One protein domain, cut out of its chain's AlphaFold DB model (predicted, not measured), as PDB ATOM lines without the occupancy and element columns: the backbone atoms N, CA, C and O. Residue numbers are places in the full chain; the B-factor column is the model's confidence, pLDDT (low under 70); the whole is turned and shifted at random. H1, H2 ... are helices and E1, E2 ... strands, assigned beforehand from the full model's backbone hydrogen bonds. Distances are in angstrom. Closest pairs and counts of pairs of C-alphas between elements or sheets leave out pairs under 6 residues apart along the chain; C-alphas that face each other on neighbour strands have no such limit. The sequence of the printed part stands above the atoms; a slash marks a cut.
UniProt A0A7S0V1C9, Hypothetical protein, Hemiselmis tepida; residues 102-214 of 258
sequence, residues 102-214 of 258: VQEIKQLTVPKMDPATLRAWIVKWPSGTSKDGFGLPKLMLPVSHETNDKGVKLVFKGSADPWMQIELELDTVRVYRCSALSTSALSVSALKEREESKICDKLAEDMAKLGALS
ATOM      1  N   VAL A 102       0.780  13.397 -45.672       72.69
ATOM      2  CA  VAL A 102      -0.001  14.520 -45.156       72.69
ATOM      3  C   VAL A 102       0.466  14.792 -43.738       72.69
ATOM      4  O   VAL A 102       0.555  13.871 -42.927       72.69
ATOM      5  N   GLN A 103       0.753  16.051 -43.440       76.62
ATOM      6  CA  GLN A 103       1.118  16.503 -42.107       76.62
ATOM      7  C   GLN A 103       0.269  17.714 -41.741       76.62
ATOM      8  O   GLN A 103       0.256  18.706 -42.463       76.62
ATOM      9  N   GLU A 104      -0.434  17.650 -40.614       77.12
ATOM     10  CA  GLU A 104      -1.118  18.820 -40.064       77.12
ATOM     11  C   GLU A 104      -0.079  19.771 -39.458       77.12
ATOM     12  O   GLU A 104       0.704  19.372 -38.597       77.12
ATOM     13  N   ILE A 105      -0.042  21.012 -39.947       79.25
ATOM     14  CA  ILE A 105       0.892  22.046 -39.488       79.25
ATOM     15  C   ILE A 105       0.253  22.862 -38.364       79.25
ATOM     16  O   ILE A 105       0.904  23.165 -37.366       79.25
ATOM     17  N   LYS A 106      -1.014  23.268 -38.535       79.56
ATOM     18  CA  LYS A 106      -1.699  24.155 -37.588       79.56
ATOM     19  C   LYS A 106      -3.211  23.977 -37.643       79.56
ATOM     20  O   LYS A 106      -3.783  23.841 -38.722       79.56
ATOM     21  N   GLN A 107      -3.845  24.082 -36.482       80.06
ATOM     22  CA  GLN A 107      -5.291  24.183 -36.324       80.06
ATOM     23  C   GLN A 107      -5.611  25.506 -35.622       80.06
ATOM     24  O   GLN A 107      -5.008  25.843 -34.605       80.06
ATOM     25  N   LEU A 108      -6.548  26.266 -36.181       75.69
ATOM     26  CA  LEU A 108      -7.037  27.531 -35.648       75.69
ATOM     27  C   LEU A 108      -8.549  27.431 -35.471       75.69
ATOM     28  O   LEU A 108      -9.250  26.982 -36.374       75.69
ATOM     29  N   THR A 109      -9.059  27.881 -34.330       74.31
ATOM     30  CA  THR A 109     -10.502  28.013 -34.111       74.31
ATOM     31  C   THR A 109     -10.896  29.461 -34.357       74.31
ATOM     32  O   THR A 109     -10.396  30.367 -33.693       74.31
ATOM     33  N   VAL A 110     -11.781  29.679 -35.323       70.81
ATOM     34  CA  VAL A 110     -12.337  30.980 -35.683       70.81
ATOM     35  C   VAL A 110     -13.839  30.939 -35.393       70.81
ATOM     36  O   VAL A 110     -14.629  30.508 -36.238       70.81
ATOM     37  N   PRO A 111     -14.267  31.346 -34.185       67.62
ATOM     38  CA  PRO A 111     -15.677  31.313 -33.836       67.62
ATOM     39  C   PRO A 111     -16.468  32.268 -34.740       67.62
ATOM     40  O   PRO A 111     -16.078  33.416 -34.937       67.62
ATOM     41  N   LYS A 112     -17.624  31.799 -35.227       66.88
ATOM     42  CA  LYS A 112     -18.635  32.582 -35.970       66.88
ATOM     43  C   LYS A 112     -18.259  33.029 -37.393       66.88
ATOM     44  O   LYS A 112     -18.970  33.865 -37.949       66.88
ATOM     45  N   MET A 113     -17.211  32.485 -38.011       67.94
ATOM     46  CA  MET A 113     -16.900  32.806 -39.409       67.94
ATOM     47  C   MET A 113     -17.519  31.783 -40.364       67.94
ATOM     48  O   MET A 113     -17.374  30.579 -40.186       67.94
ATOM     49  N   ASP A 114     -18.217  32.265 -41.391       78.12
ATOM     50  CA  ASP A 114     -18.769  31.401 -42.431       78.12
ATOM     51  C   ASP A 114     -17.642  30.856 -43.343       78.12
ATOM     52  O   ASP A 114     -16.813  31.636 -43.836       78.12
ATOM     53  N   PRO A 115     -17.598  29.537 -43.620       76.38
ATOM     54  CA  PRO A 115     -16.547  28.928 -44.434       76.38
ATOM     55  C   PRO A 115     -16.508  29.451 -45.876       76.38
ATOM     56  O   PRO A 115     -15.445  29.436 -46.499       76.38
ATOM     57  N   ALA A 116     -17.621  29.922 -46.454       80.25
ATOM     58  CA  ALA A 116     -17.587  30.531 -47.788       80.25
ATOM     59  C   ALA A 116     -16.893  31.902 -47.764       80.25
ATOM     60  O   ALA A 116     -16.055  32.188 -48.620       80.25
ATOM     61  N   THR A 117     -17.168  32.708 -46.738       78.19
ATOM     62  CA  THR A 117     -16.496  33.995 -46.507       78.19
ATOM     63  C   THR A 117     -14.991  33.815 -46.313       78.19
ATOM     64  O   THR A 117     -14.190  34.545 -46.902       78.19
ATOM     65  N   LEU A 118     -14.596  32.804 -45.541       75.94
ATOM     66  CA  LEU A 118     -13.194  32.511 -45.263       75.94
ATOM     67  C   LEU A 118     -12.461  32.006 -46.518       75.94
ATOM     68  O   LEU A 118     -11.378  32.499 -46.833       75.94
ATOM     69  N   ARG A 119     -13.086  31.130 -47.320       79.56
ATOM     70  CA  ARG A 119     -12.562  30.744 -48.647       79.56
ATOM     71  C   ARG A 119     -12.363  31.948 -49.555       79.56
ATOM     72  O   ARG A 119     -11.282  32.125 -50.108       79.56
ATOM     73  N   ALA A 120     -13.386  32.790 -49.687       80.25
ATOM     74  CA  ALA A 120     -13.322  33.983 -50.525       80.25
ATOM     75  C   ALA A 120     -12.230  34.957 -50.059       80.25
ATOM     76  O   ALA A 120     -11.645  35.664 -50.880       80.25
ATOM     77  N   TRP A 121     -11.944  35.000 -48.758       81.56
ATOM     78  CA  TRP A 121     -10.846  35.783 -48.212       81.56
ATOM     79  C   TRP A 121      -9.470  35.180 -48.536       81.56
ATOM     80  O   TRP A 121      -8.611  35.915 -49.017       81.56
ATOM     81  N   ILE A 122      -9.274  33.864 -48.375       79.31
ATOM     82  CA  ILE A 122      -8.006  33.198 -48.737       79.31
ATOM     83  C   ILE A 122      -7.722  33.355 -50.234       79.31
ATOM     84  O   ILE A 122      -6.588  33.600 -50.616       79.31
ATOM     85  N   VAL A 123      -8.731  33.285 -51.107       81.06
ATOM     86  CA  VAL A 123      -8.539  33.508 -52.557       81.06
ATOM     87  C   VAL A 123      -8.064  34.924 -52.878       81.06
ATOM     88  O   VAL A 123      -7.375  35.138 -53.873       81.06
ATOM     89  N   LYS A 124      -8.417  35.905 -52.042       80.31
ATOM     90  CA  LYS A 124      -7.932  37.286 -52.173       80.31
ATOM     91  C   LYS A 124      -6.500  37.449 -51.672       80.31
ATOM     92  O   LYS A 124      -5.980  38.567 -51.718       80.31
ATOM     93  N   TRP A 125      -5.856  36.382 -51.191       76.62
ATOM     94  CA  TRP A 125      -4.451  36.453 -50.846       76.62
ATOM     95  C   TRP A 125      -3.593  36.832 -52.055       76.62
ATOM     96  O   TRP A 125      -3.883  36.477 -53.199       76.62
ATOM     97  N   PRO A 126      -2.531  37.610 -51.824       70.69
ATOM     98  CA  PRO A 126      -1.714  38.173 -52.863       70.69
ATOM     99  C   PRO A 126      -0.901  37.021 -53.422       70.69
ATOM    100  O   PRO A 126      -0.228  36.297 -52.689       70.69
ATOM    101  N   SER A 127      -0.939  36.857 -54.732       75.62
ATOM    102  CA  SER A 127      -0.119  35.843 -55.362       75.62
ATOM    103  C   SER A 127       1.345  36.285 -55.433       75.62
ATOM    104  O   SER A 127       1.651  37.482 -55.463       75.62
ATOM    105  N   GLY A 128       2.265  35.323 -55.539       64.06
ATOM    106  CA  GLY A 128       3.715  35.518 -55.696       64.06
ATOM    107  C   GLY A 128       4.149  36.225 -56.982       64.06
ATOM    108  O   GLY A 128       5.317  36.173 -57.363       64.06
ATOM    109  N   THR A 129       3.233  36.905 -57.670       63.03
ATOM    110  CA  THR A 129       3.516  37.932 -58.675       63.03
ATOM    111  C   THR A 129       3.619  39.335 -58.060       63.03
ATOM    112  O   THR A 129       4.333  40.174 -58.617       63.03
ATOM    113  N   SER A 130       2.993  39.569 -56.903       60.75
ATOM    114  CA  SER A 130       2.947  40.850 -56.180       60.75
ATOM    115  C   SER A 130       4.278  41.178 -55.491       60.75
ATOM    116  O   SER A 130       5.009  40.274 -55.093       60.75
ATOM    117  N   LYS A 131       4.636  42.471 -55.413       57.16
ATOM    118  CA  LYS A 131       5.931  42.924 -54.860       57.16
ATOM    119  C   LYS A 131       6.036  42.698 -53.349       57.16
ATOM    120  O   LYS A 131       7.058  42.182 -52.921       57.16
ATOM    121  N   ASP A 132       4.962  42.972 -52.614       55.00
ATOM    122  CA  ASP A 132       4.831  42.731 -51.177       55.00
ATOM    123  C   ASP A 132       3.378  42.350 -50.893       55.00
ATOM    124  O   ASP A 132       2.463  43.150 -51.091       55.00
ATOM    125  N   GLY A 133       3.137  41.103 -50.503       58.50
ATOM    126  CA  GLY A 133       1.800  40.623 -50.178       58.50
ATOM    127  C   GLY A 133       1.671  40.420 -48.678       58.50
ATOM    128  O   GLY A 133       2.419  39.626 -48.131       58.50
ATOM    129  N   PHE A 134       0.766  41.132 -47.998       62.16
ATOM    130  CA  PHE A 134       0.545  41.031 -46.539       62.16
ATOM    131  C   PHE A 134       1.819  41.096 -45.662       62.16
ATOM    132  O   PHE A 134       1.837  40.563 -44.558       62.16
ATOM    133  N   GLY A 135       2.893  41.751 -46.117       65.81
ATOM    134  CA  GLY A 135       4.176  41.781 -45.395       65.81
ATOM    135  C   GLY A 135       4.992  40.482 -45.492       65.81
ATOM    136  O   GLY A 135       6.011  40.349 -44.818       65.81
ATOM    137  N   LEU A 136       4.572  39.537 -46.338       67.81
ATOM    138  CA  LEU A 136       5.328  38.343 -46.690       67.81
ATOM    139  C   LEU A 136       6.157  38.584 -47.966       67.81
ATOM    140  O   LEU A 136       5.660  39.184 -48.929       67.81
ATOM    141  N   PRO A 137       7.407  38.083 -48.015       66.75
ATOM    142  CA  PRO A 137       8.227  38.115 -49.218       66.75
ATOM    143  C   PRO A 137       7.528  37.436 -50.399       66.75
ATOM    144  O   PRO A 137       6.907  36.388 -50.242       66.75
ATOM    145  N   LYS A 138       7.729  37.959 -51.612       70.12
ATOM    146  CA  LYS A 138       7.161  37.419 -52.862       70.12
ATOM    147  C   LYS A 138       7.352  35.906 -53.060       70.12
ATOM    148  O   LYS A 138       6.501  35.258 -53.659       70.12
ATOM    149  N   LEU A 139       8.470  35.352 -52.585       67.00
ATOM    150  CA  LEU A 139       8.788  33.919 -52.681       67.00
ATOM    151  C   LEU A 139       7.901  33.041 -51.785       67.00
ATOM    152  O   LEU A 139       7.703  31.874 -52.098       67.00
ATOM    153  N   MET A 140       7.352  33.620 -50.717       69.69
ATOM    154  CA  MET A 140       6.500  32.950 -49.734       69.69
ATOM    155  C   MET A 140       5.008  33.086 -50.045       69.69
ATOM    156  O   MET A 140       4.171  32.608 -49.288       69.69
ATOM    157  N   LEU A 141       4.664  33.775 -51.131       75.12
ATOM    158  CA  LEU A 141       3.285  33.930 -51.561       75.12
ATOM    159  C   LEU A 141       2.904  32.800 -52.526       75.12
ATOM    160  O   LEU A 141       3.708  32.423 -53.389       75.12
ATOM    161  N   PRO A 142       1.671  32.281 -52.435       77.31
ATOM    162  CA  PRO A 142       1.183  31.270 -53.361       77.31
ATOM    163  C   PRO A 142       1.172  31.812 -54.796       77.31
ATOM    164  O   PRO A 142       0.820  32.957 -55.059       77.31
ATOM    165  N   VAL A 143       1.577  31.000 -55.763       79.62
ATOM    166  CA  VAL A 143       1.502  31.316 -57.198       79.62
ATOM    167  C   VAL A 143       0.137  30.948 -57.766       79.62
ATOM    168  O   VAL A 143      -0.340  31.626 -58.673       79.62
ATOM    169  N   SER A 144      -0.494  29.907 -57.219       80.06
ATOM    170  CA  SER A 144      -1.843  29.477 -57.582       80.06
ATOM    171  C   SER A 144      -2.685  29.235 -56.333       80.06
ATOM    172  O   SER A 144      -2.178  28.730 -55.325       80.06
ATOM    173  N   HIS A 145      -3.964  29.583 -56.445       82.12
ATOM    174  CA  HIS A 145      -5.012  29.246 -55.493       82.12
ATOM    175  C   HIS A 145      -6.014  28.364 -56.225       82.12
ATOM    176  O   HIS A 145      -6.602  28.787 -57.219       82.12
ATOM    177  N   GLU A 146      -6.221  27.156 -55.729       82.62
ATOM    178  CA  GLU A 146      -7.306  26.299 -56.185       82.62
ATOM    179  C   GLU A 146      -8.331  26.248 -55.038       82.62
ATOM    180  O   GLU A 146      -7.951  26.002 -53.890       82.62
ATOM    181  N   THR A 147      -9.622  26.487 -55.312       78.81
ATOM    182  CA  THR A 147     -10.712  26.325 -54.316       78.81
ATOM    183  C   THR A 147     -11.667  25.168 -54.593       78.81
ATOM    184  O   THR A 147     -12.139  25.031 -55.719       78.81
ATOM    185  N   ASN A 148     -12.012  24.414 -53.545       74.81
ATOM    186  CA  ASN A 148     -13.008  23.342 -53.556       74.81
ATOM    187  C   ASN A 148     -14.093  23.594 -52.495       74.81
ATOM    188  O   ASN A 148     -14.031  24.540 -51.700       74.81
ATOM    189  N   ASP A 149     -15.078  22.696 -52.432       69.94
ATOM    190  CA  ASP A 149     -16.183  22.764 -51.470       69.94
ATOM    191  C   ASP A 149     -15.739  22.741 -50.002       69.94
ATOM    192  O   ASP A 149     -16.449  23.252 -49.139       69.94
ATOM    193  N   LYS A 150     -14.552  22.196 -49.719       72.25
ATOM    194  CA  LYS A 150     -14.061  21.954 -48.354       72.25
ATOM    195  C   LYS A 150     -12.828  22.769 -47.967       72.25
ATOM    196  O   LYS A 150     -12.442  22.786 -46.803       72.25
ATOM    197  N   GLY A 151     -12.193  23.457 -48.915       79.12
ATOM    198  CA  GLY A 151     -10.938  24.141 -48.623       79.12
ATOM    199  C   GLY A 151     -10.283  24.827 -49.810       79.12
ATOM    200  O   GLY A 151     -10.859  24.929 -50.895       79.12
ATOM    201  N   VAL A 152      -9.061  25.297 -49.575       82.88
ATOM    202  CA  VAL A 152      -8.218  25.997 -50.547       82.88
ATOM    203  C   VAL A 152      -6.850  25.329 -50.600       82.88
ATOM    204  O   VAL A 152      -6.204  25.138 -49.571       82.88
ATOM    205  N   LYS A 153      -6.384  24.993 -51.800       85.19
ATOM    206  CA  LYS A 153      -5.022  24.523 -52.049       85.19
ATOM    207  C   LYS A 153      -4.152  25.683 -52.511       85.19
ATOM    208  O   LYS A 153      -4.507  26.431 -53.422       85.19
ATOM    209  N   LEU A 154      -2.998  25.803 -51.869       81.94
ATOM    210  CA  LEU A 154      -1.992  26.825 -52.115       81.94
ATOM    211  C   LEU A 154      -0.755  26.172 -52.730       81.94
ATOM    212  O   LEU A 154      -0.136  25.287 -52.130       81.94
ATOM    213  N   VAL A 155      -0.387  26.624 -53.928       79.31
ATOM    214  CA  VAL A 155       0.804  26.151 -54.650       79.31
ATOM    215  C   VAL A 155       1.840  27.262 -54.680       79.31
ATOM    216  O   VAL A 155       1.529  28.373 -55.100       79.31
ATOM    217  N   PHE A 156       3.078  26.973 -54.281       76.19
ATOM    218  CA  PHE A 156       4.155  27.962 -54.185       76.19
ATOM    219  C   PHE A 156       5.141  27.855 -55.351       76.19
ATOM    220  O   PHE A 156       5.261  26.830 -56.025       76.19
ATOM    221  N   LYS A 157       5.870  28.944 -55.618       70.69
ATOM    222  CA  LYS A 157       6.798  29.010 -56.750       70.69
ATOM    223  C   LYS A 157       7.919  27.985 -56.574       70.69
ATOM    224  O   LYS A 157       8.629  28.012 -55.579       70.69
ATOM    225  N   GLY A 158       8.114  27.119 -57.568       65.56
ATOM    226  CA  GLY A 158       9.147  26.078 -57.515       65.56
ATOM    227  C   GLY A 158       8.794  24.881 -56.625       65.56
ATOM    228  O   GLY A 158       9.646  24.018 -56.435       65.56
ATOM    229  N   SER A 159       7.560  24.802 -56.110       64.75
ATOM    230  CA  SER A 159       7.067  23.676 -55.311       64.75
ATOM    231  C   SER A 159       5.672  23.269 -55.786       64.75
ATOM    232  O   SER A 159       4.661  23.745 -55.278       64.75
ATOM    233  N   ALA A 160       5.625  22.392 -56.793       66.69
ATOM    234  CA  ALA A 160       4.413  21.619 -57.084       66.69
ATOM    235  C   ALA A 160       4.183  20.530 -56.016       66.69
ATOM    236  O   ALA A 160       3.056  20.098 -55.799       66.69
ATOM    237  N   ASP A 161       5.267  20.123 -55.349       67.00
ATOM    238  CA  ASP A 161       5.315  19.159 -54.259       67.00
ATOM    239  C   ASP A 161       6.468  19.541 -53.303       67.00
ATOM    240  O   ASP A 161       7.601  19.708 -53.774       67.00
ATOM    241  N   PRO A 162       6.238  19.710 -51.987       72.00
ATOM    242  CA  PRO A 162       4.945  19.710 -51.297       72.00
ATOM    243  C   PRO A 162       4.096  20.959 -51.610       72.00
ATOM    244  O   PRO A 162       4.623  21.995 -52.029       72.00
ATOM    245  N   TRP A 163       2.784  20.858 -51.376       79.75
ATOM    246  CA  TRP A 163       1.823  21.969 -51.398       79.75
ATOM    247  C   TRP A 163       1.153  22.140 -50.030       79.75
ATOM    248  O   TRP A 163       1.211  21.244 -49.186       79.75
ATOM    249  N   MET A 164       0.497  23.283 -49.809       80.81
ATOM    250  CA  MET A 164      -0.303  23.502 -48.599       80.81
ATOM    251  C   MET A 164      -1.791  23.398 -48.914       80.81
ATOM    252  O   MET A 164      -2.255  23.856 -49.958       80.81
ATOM    253  N   GLN A 165      -2.547  22.811 -47.997       82.81
ATOM    254  CA  GLN A 165      -3.994  22.705 -48.076       82.81
ATOM    255  C   GLN A 165      -4.614  23.300 -46.816       82.81
ATOM    256  O   GLN A 165      -4.281  22.901 -45.706       82.81
ATOM    257  N   ILE A 166      -5.524  24.249 -46.998       83.88
ATOM    258  CA  ILE A 166      -6.304  24.845 -45.920       83.88
ATOM    259  C   ILE A 166      -7.706  24.248 -45.983       83.88
ATOM    260  O   ILE A 166      -8.448  24.513 -46.927       83.88
ATOM    261  N   GLU A 167      -8.055  23.424 -45.002       82.12
ATOM    262  CA  GLU A 167      -9.393  22.857 -44.840       82.12
ATOM    263  C   GLU A 167     -10.210  23.722 -43.883       82.12
ATOM    264  O   GLU A 167      -9.704  24.237 -42.881       82.12
ATOM    265  N   LEU A 168     -11.474  23.923 -44.239       77.12
ATOM    266  CA  LEU A 168     -12.374  24.837 -43.557       77.12
ATOM    267  C   LEU A 168     -13.607  24.059 -43.143       77.12
ATOM    268  O   LEU A 168     -14.471  23.754 -43.964       77.12
ATOM    269  N   GLU A 169     -13.671  23.739 -41.859       74.44
ATOM    270  CA  GLU A 169     -14.755  22.971 -41.274       74.44
ATOM    271  C   GLU A 169     -15.403  23.798 -40.169       74.44
ATOM    272  O   GLU A 169     -14.859  23.926 -39.076       74.44
ATOM    273  N   LEU A 170     -16.581  24.354 -40.463       70.81
ATOM    274  CA  LEU A 170     -17.380  25.139 -39.519       70.81
ATOM    275  C   LEU A 170     -16.580  26.294 -38.888       70.81
ATOM    276  O   LEU A 170     -16.314  27.290 -39.553       70.81
ATOM    277  N   ASP A 171     -16.225  26.156 -37.613       71.56
ATOM    278  CA  ASP A 171     -15.484  27.107 -36.787       71.56
ATOM    279  C   ASP A 171     -13.977  26.822 -36.750       71.56
ATOM    280  O   ASP A 171     -13.236  27.472 -36.017       71.56
ATOM    281  N   THR A 172     -13.509  25.833 -37.504       73.50
ATOM    282  CA  THR A 172     -12.139  25.346 -37.443       73.50
ATOM    283  C   THR A 172     -11.466  25.473 -38.807       73.50
ATOM    284  O   THR A 172     -11.940  24.976 -39.827       73.50
ATOM    285  N   VAL A 173     -10.306  26.124 -38.809       79.50
ATOM    286  CA  VAL A 173      -9.394  26.229 -39.946       79.50
ATOM    287  C   VAL A 173      -8.215  25.307 -39.688       79.50
ATOM    288  O   VAL A 173      -7.525  25.446 -38.677       79.50
ATOM    289  N   ARG A 174      -7.955  24.374 -40.599       80.25
ATOM    290  CA  ARG A 174      -6.820  23.450 -40.508       80.25
ATOM    291  C   ARG A 174      -5.887  23.653 -41.676       80.25
ATOM    292  O   ARG A 174      -6.331  23.824 -42.806       80.25
ATOM    293  N   VAL A 175      -4.594  23.631 -41.402       82.06
ATOM    294  CA  VAL A 175      -3.549  23.815 -42.400       82.06
ATOM    295  C   VAL A 175      -2.717  22.548 -42.470       82.06
ATOM    296  O   VAL A 175      -2.104  22.136 -41.485       82.06
ATOM    297  N   TYR A 176      -2.679  21.955 -43.654       79.69
ATOM    298  CA  TYR A 176      -1.970  20.729 -43.967       79.69
ATOM    299  C   TYR A 176      -0.817  21.005 -44.926       79.69
ATOM    300  O   TYR A 176      -0.966  21.739 -45.905       79.69
ATOM    301  N   ARG A 177       0.319  20.356 -44.679       79.81
ATOM    302  CA  ARG A 177       1.338  20.076 -45.687       79.81
ATOM    303  C   ARG A 177       0.939  18.789 -46.390       79.81
ATOM    304  O   ARG A 177       0.800  17.752 -45.745       79.81
ATOM    305  N   CYS A 178       0.809  18.839 -47.702       78.38
ATOM    306  CA  CYS A 178       0.482  17.679 -48.512       78.38
ATOM    307  C   CYS A 178       1.610  17.423 -49.506       78.38
ATOM    308  O   CYS A 178       2.175  18.357 -50.078       78.38
ATOM    309  N   SER A 179       1.944  16.150 -49.700       74.44
ATOM    310  CA  SER A 179       2.935  15.740 -50.678       74.44
ATOM    311  C   SER A 179       2.504  14.508 -51.463       74.44
ATOM    312  O   SER A 179       1.985  13.535 -50.912       74.44
ATOM    313  N   ALA A 180       2.753  14.539 -52.771       72.62
ATOM    314  CA  ALA A 180       2.553  13.404 -53.669       72.62
ATOM    315  C   ALA A 180       3.682  12.366 -53.541       72.62
ATOM    316  O   ALA A 180       3.520  11.211 -53.948       72.62
ATOM    317  N   LEU A 181       4.823  12.751 -52.963       67.94
ATOM    318  CA  LEU A 181       5.967  11.884 -52.716       67.94
ATOM    319  C   LEU A 181       6.010  11.467 -51.240       67.94
ATOM    320  O   LEU A 181       6.102  12.283 -50.329       67.94
ATOM    321  N   SER A 182       5.995  10.154 -50.997       58.91
ATOM    322  CA  SER A 182       5.971   9.573 -49.644       58.91
ATOM    323  C   SER A 182       7.191   9.937 -48.781       58.91
ATOM    324  O   SER A 182       7.122   9.815 -47.562       58.91
ATOM    325  N   THR A 183       8.307  10.347 -49.385       58.44
ATOM    326  CA  THR A 183       9.581  10.640 -48.703       58.44
ATOM    327  C   THR A 183       9.813  12.134 -48.451       58.44
ATOM    328  O   THR A 183      10.689  12.497 -47.661       58.44
ATOM    329  N   SER A 184       9.036  13.012 -49.088       58.25
ATOM    330  CA  SER A 184       9.287  14.460 -49.094       58.25
ATOM    331  C   SER A 184       8.713  15.190 -47.878       58.25
ATOM    332  O   SER A 184       9.202  16.261 -47.536       58.25
ATOM    333  N   ALA A 185       7.721  14.619 -47.183       56.53
ATOM    334  CA  ALA A 185       7.098  15.273 -46.026       56.53
ATOM    335  C   ALA A 185       8.025  15.364 -44.800       56.53
ATOM    336  O   ALA A 185       7.951  16.336 -44.051       56.53
ATOM    337  N   LEU A 186       8.917  14.382 -44.623       53.81
ATOM    338  CA  LEU A 186       9.876  14.338 -43.510       53.81
ATOM    339  C   LEU A 186      11.240  14.955 -43.857       53.81
ATOM    340  O   LEU A 186      12.010  15.267 -42.957       53.81
ATOM    341  N   SER A 187      11.550  15.140 -45.145       53.00
ATOM    342  CA  SER A 187      12.846  15.654 -45.626       53.00
ATOM    343  C   SER A 187      12.796  17.127 -46.046       53.00
ATOM    344  O   SER A 187      13.624  17.603 -46.827       53.00
ATOM    345  N   VAL A 188      11.824  17.875 -45.525       56.34
ATOM    346  CA  VAL A 188      11.672  19.298 -45.821       56.34
ATOM    347  C   VAL A 188      12.875  20.059 -45.265       56.34
ATOM    348  O   VAL A 188      13.182  20.003 -44.078       56.34
ATOM    349  N   SER A 189      13.579  20.783 -46.136       54.44
ATOM    350  CA  SER A 189      14.664  21.677 -45.730       54.44
ATOM    351  C   SER A 189      14.156  22.655 -44.667       54.44
ATOM    352  O   SER A 189      13.130  23.292 -44.902       54.44
ATOM    353  N   ALA A 190      14.886  22.850 -43.565       51.12
ATOM    354  CA  ALA A 190      14.508  23.749 -42.461       51.12
ATOM    355  C   ALA A 190      14.109  25.174 -42.903       51.12
ATOM    356  O   ALA A 190      13.374  25.879 -42.214       51.12
ATOM    357  N   LEU A 191      14.578  25.609 -44.076       42.62
ATOM    358  CA  LEU A 191      14.207  26.884 -44.683       42.62
ATOM    359  C   LEU A 191      12.726  26.925 -45.109       42.62
ATOM    360  O   LEU A 191      12.065  27.926 -44.866       42.62
ATOM    361  N   LYS A 192      12.189  25.818 -45.634       66.81
ATOM    362  CA  LYS A 192      10.772  25.665 -46.005       66.81
ATOM    363  C   LYS A 192       9.870  25.540 -44.779       66.81
ATOM    364  O   LYS A 192       8.805  26.136 -44.751       66.81
ATOM    365  N   GLU A 193      10.317  24.847 -43.731       69.94
ATOM    366  CA  GLU A 193       9.558  24.773 -42.475       69.94
ATOM    367  C   GLU A 193       9.383  26.164 -41.844       69.94
ATOM    368  O   GLU A 193       8.274  26.542 -41.480       69.94
ATOM    369  N   ARG A 194      10.445  26.984 -41.825       68.06
ATOM    370  CA  ARG A 194      10.361  28.386 -41.377       68.06
ATOM    371  C   ARG A 194       9.412  29.229 -42.228       68.06
ATOM    372  O   ARG A 194       8.777  30.141 -41.700       68.06
ATOM    373  N   GLU A 195       9.358  28.987 -43.534       72.62
ATOM    374  CA  GLU A 195       8.443  29.697 -44.430       72.62
ATOM    375  C   GLU A 195       6.986  29.317 -44.156       72.62
ATOM    376  O   GLU A 195       6.134  30.196 -44.035       72.62
ATOM    377  N   GLU A 196       6.715  28.031 -43.962       74.19
ATOM    378  CA  GLU A 196       5.385  27.534 -43.624       74.19
ATOM    379  C   GLU A 196       4.903  28.034 -42.262       74.19
ATOM    380  O   GLU A 196       3.756  28.467 -42.153       74.19
ATOM    381  N   SER A 197       5.772  28.056 -41.242       77.50
ATOM    382  CA  SER A 197       5.430  28.627 -39.934       77.50
ATOM    383  C   SER A 197       5.012  30.090 -40.061       77.50
ATOM    384  O   SER A 197       3.955  30.463 -39.567       77.50
ATOM    385  N   LYS A 198       5.762  30.903 -40.813       78.44
ATOM    386  CA  LYS A 198       5.430  32.320 -41.038       78.44
ATOM    387  C   LYS A 198       4.106  32.513 -41.775       78.44
ATOM    388  O   LYS A 198       3.359  33.427 -41.440       78.44
ATOM    389  N   ILE A 199       3.801  31.670 -42.763       76.38
ATOM    390  CA  ILE A 199       2.501  31.701 -43.452       76.38
ATOM    391  C   ILE A 199       1.381  31.356 -42.463       76.38
ATOM    392  O   ILE A 199       0.352  32.025 -42.438       76.38
ATOM    393  N   CYS A 200       1.592  30.355 -41.608       78.62
ATOM    394  CA  CYS A 200       0.624  29.944 -40.593       78.62
ATOM    395  C   CYS A 200       0.457  30.970 -39.459       78.62
ATOM    396  O   CYS A 200      -0.626  31.093 -38.886       78.62
ATOM    397  N   ASP A 201       1.511  31.697 -39.101       82.44
ATOM    398  CA  ASP A 201       1.459  32.788 -38.128       82.44
ATOM    399  C   ASP A 201       0.739  33.988 -38.719       82.44
ATOM    400  O   ASP A 201      -0.156  34.538 -38.081       82.44
ATOM    401  N   LYS A 202       1.013  34.308 -39.987       79.62
ATOM    402  CA  LYS A 202       0.300  35.370 -40.683       79.62
ATOM    403  C   LYS A 202      -1.186  35.055 -40.859       79.62
ATOM    404  O   LYS A 202      -2.030  35.913 -40.619       79.62
ATOM    405  N   LEU A 203      -1.507  33.805 -41.198       77.00
ATOM    406  CA  LEU A 203      -2.881  33.309 -41.224       77.00
ATOM    407  C   LEU A 203      -3.546  33.486 -39.856       77.00
ATOM    408  O   LEU A 203      -4.660  33.983 -39.792       77.00
ATOM    409  N   ALA A 204      -2.867  33.124 -38.766       78.25
ATOM    410  CA  ALA A 204      -3.408  33.267 -37.417       78.25
ATOM    411  C   ALA A 204      -3.650  34.737 -37.034       78.25
ATOM    412  O   ALA A 204      -4.723  35.059 -36.529       78.25
ATOM    413  N   GLU A 205      -2.699  35.633 -37.314       82.31
ATOM    414  CA  GLU A 205      -2.866  37.076 -37.102       82.31
ATOM    415  C   GLU A 205      -4.058  37.635 -37.874       82.31
ATOM    416  O   GLU A 205      -4.843  38.424 -37.350       82.31
ATOM    417  N   ASP A 206      -4.177  37.260 -39.144       76.38
ATOM    418  CA  ASP A 206      -5.215  37.799 -40.003       76.38
ATOM    419  C   ASP A 206      -6.585  37.187 -39.672       76.38
ATOM    420  O   ASP A 206      -7.584  37.901 -39.712       76.38
ATOM    421  N   MET A 207      -6.642  35.927 -39.224       75.88
ATOM    422  CA  MET A 207      -7.857  35.326 -38.657       75.88
ATOM    423  C   MET A 207      -8.275  35.997 -37.350       75.88
ATOM    424  O   MET A 207      -9.459  36.255 -37.154       75.88
ATOM    425  N   ALA A 208      -7.324  36.345 -36.477       74.75
ATOM    426  CA  ALA A 208      -7.619  37.109 -35.268       74.75
ATOM    427  C   ALA A 208      -8.196  38.495 -35.608       74.75
ATOM    428  O   ALA A 208      -9.155  38.938 -34.979       74.75
ATOM    429  N   LYS A 209      -7.683  39.156 -36.655       74.50
ATOM    430  CA  LYS A 209      -8.230  40.431 -37.154       74.50
ATOM    431  C   LYS A 209      -9.607  40.274 -37.792       74.50
ATOM    432  O   LYS A 209     -10.464  41.122 -37.584       74.50
ATOM    433  N   LEU A 210      -9.838  39.204 -38.549       65.75
ATOM    434  CA  LEU A 210     -11.145  38.902 -39.140       65.75
ATOM    435  C   LEU A 210     -12.196  38.576 -38.076       65.75
ATOM    436  O   LEU A 210     -13.333  39.021 -38.202       65.75
ATOM    437  N   GLY A 211     -11.809  37.876 -37.007       59.84
ATOM    438  CA  GLY A 211     -12.654  37.654 -35.831       59.84
ATOM    439  C   GLY A 211     -12.913  38.929 -35.018       59.84
ATOM    440  O   GLY A 211     -13.981  39.070 -34.428       59.84
ATOM    441  N   ALA A 212     -11.980  39.887 -35.029       47.84
ATOM    442  CA  ALA A 212     -12.148  41.206 -34.413       47.84
ATOM    443  C   ALA A 212     -12.960  42.195 -35.277       47.84
ATOM    444  O   ALA A 212     -13.478  43.177 -34.756       47.84
ATOM    445  N   LEU A 213     -13.110  41.940 -36.582       42.50
ATOM    446  CA  LEU A 213     -13.890  42.783 -37.501       42.50
ATOM    447  C   LEU A 213     -15.413  42.599 -37.369       42.50
ATOM    448  O   LEU A 213     -16.168  43.367 -37.964       42.50
ATOM    449  N   SER A 214     -15.887  41.642 -36.565       38.53
ATOM    450  CA  SER A 214     -17.278  41.595 -36.102       38.53
ATOM    451  C   SER A 214     -17.384  42.122 -34.671       38.53
ATOM    452  O   SER A 214     -17.637  41.371 -33.727       38.53
TER     453      SER A 214
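This is residues 102 to 214 of the 258 residues of the protein "Hypothetical protein" of Hemiselmis tepida (UniProt A0A7S0V1C9). A twisted wall of five antiparallel strands has two helices over one face and no named helix over the other. The long helix H2 runs along the sheet over E1 and E5, while the short helix H1 lies over E3, and a long loop, residues 124 to 141, joins H1 to E2. The printed part has 113 residues, with E1, H1, E2, E3, E4, E5 and H2 following each other along it; the strand order across the sheet is E1, E5, E4, E3, E2. The class is mixed, helices and strands, in two layers, the helices on one face of the sheet. The whole is compact, with a radius of gyration of the C-alphas of 13.6 A and spans of 41 by 31 by 23 A.

E1, residues 102 to 109, is an edge strand and the antiparallel neighbour of E5, residues 172 to 179, at 165 degrees; N 103 and O 177 are 2.9 A apart, within hydrogen-bond range. H1, residues 115 to 123, is on the sheet at a height of 7.9 A and runs along the strands. It lies over E3, residues 151 to 156, at 10 degrees on the local plane; their closest C-alphas, of Arg 119 and Val 152, are 6.7 A apart. E2, residues 142 to 147, is the other edge strand and forms a hairpin with E3, with N 153 and O 146 at 2.8 A. E3 and E4, residues 159 to 169, form a hairpin, with N 154 and O 164 at 2.8 A. E4 and E5 form a third hairpin, with N 165 and O 176 at 2.8 A. E2, E3, E4 and E5 make a meander, each strand the antiparallel neighbour of the one before. H2, residues 190 to 212, is on the same face as H1 at a height of 9.5 A, over E1 and E5. It runs along the strands, at 18 degrees to E1 on the local plane; the closest C-alphas of E1 and H2, of Lys 106 and Cys 200, are 6.9 A apart. H1 and H2 are apart. In H1 and H2 every O i to N i+4 pair is within hydrogen-bond range.

E1 begins at C-alpha 102, (-0.001, 14.520, -45.156), spans 20.4 A and bends by 56 degrees at residue 105. H1 measures 12.3 A, E2 12.9 A and E3 16.5 A. E4 measures 26.0 A and bends by 67 degrees at residue 162; E5 measures 22.2 A. H2 measures 32.9 A and ends at C-alpha 212, (-12.148, 41.206, -34.413).

The C-alphas of Thr 183 and Ser 214 are the two farthest apart, at 42.9 A. The printed part has no cut. The link from H1 to E2 is long, with 18 residues. Mean pLDDT of the printed part is 71.7; residues under 70 include 128 to 137, 181 to 194 and 210 to 214.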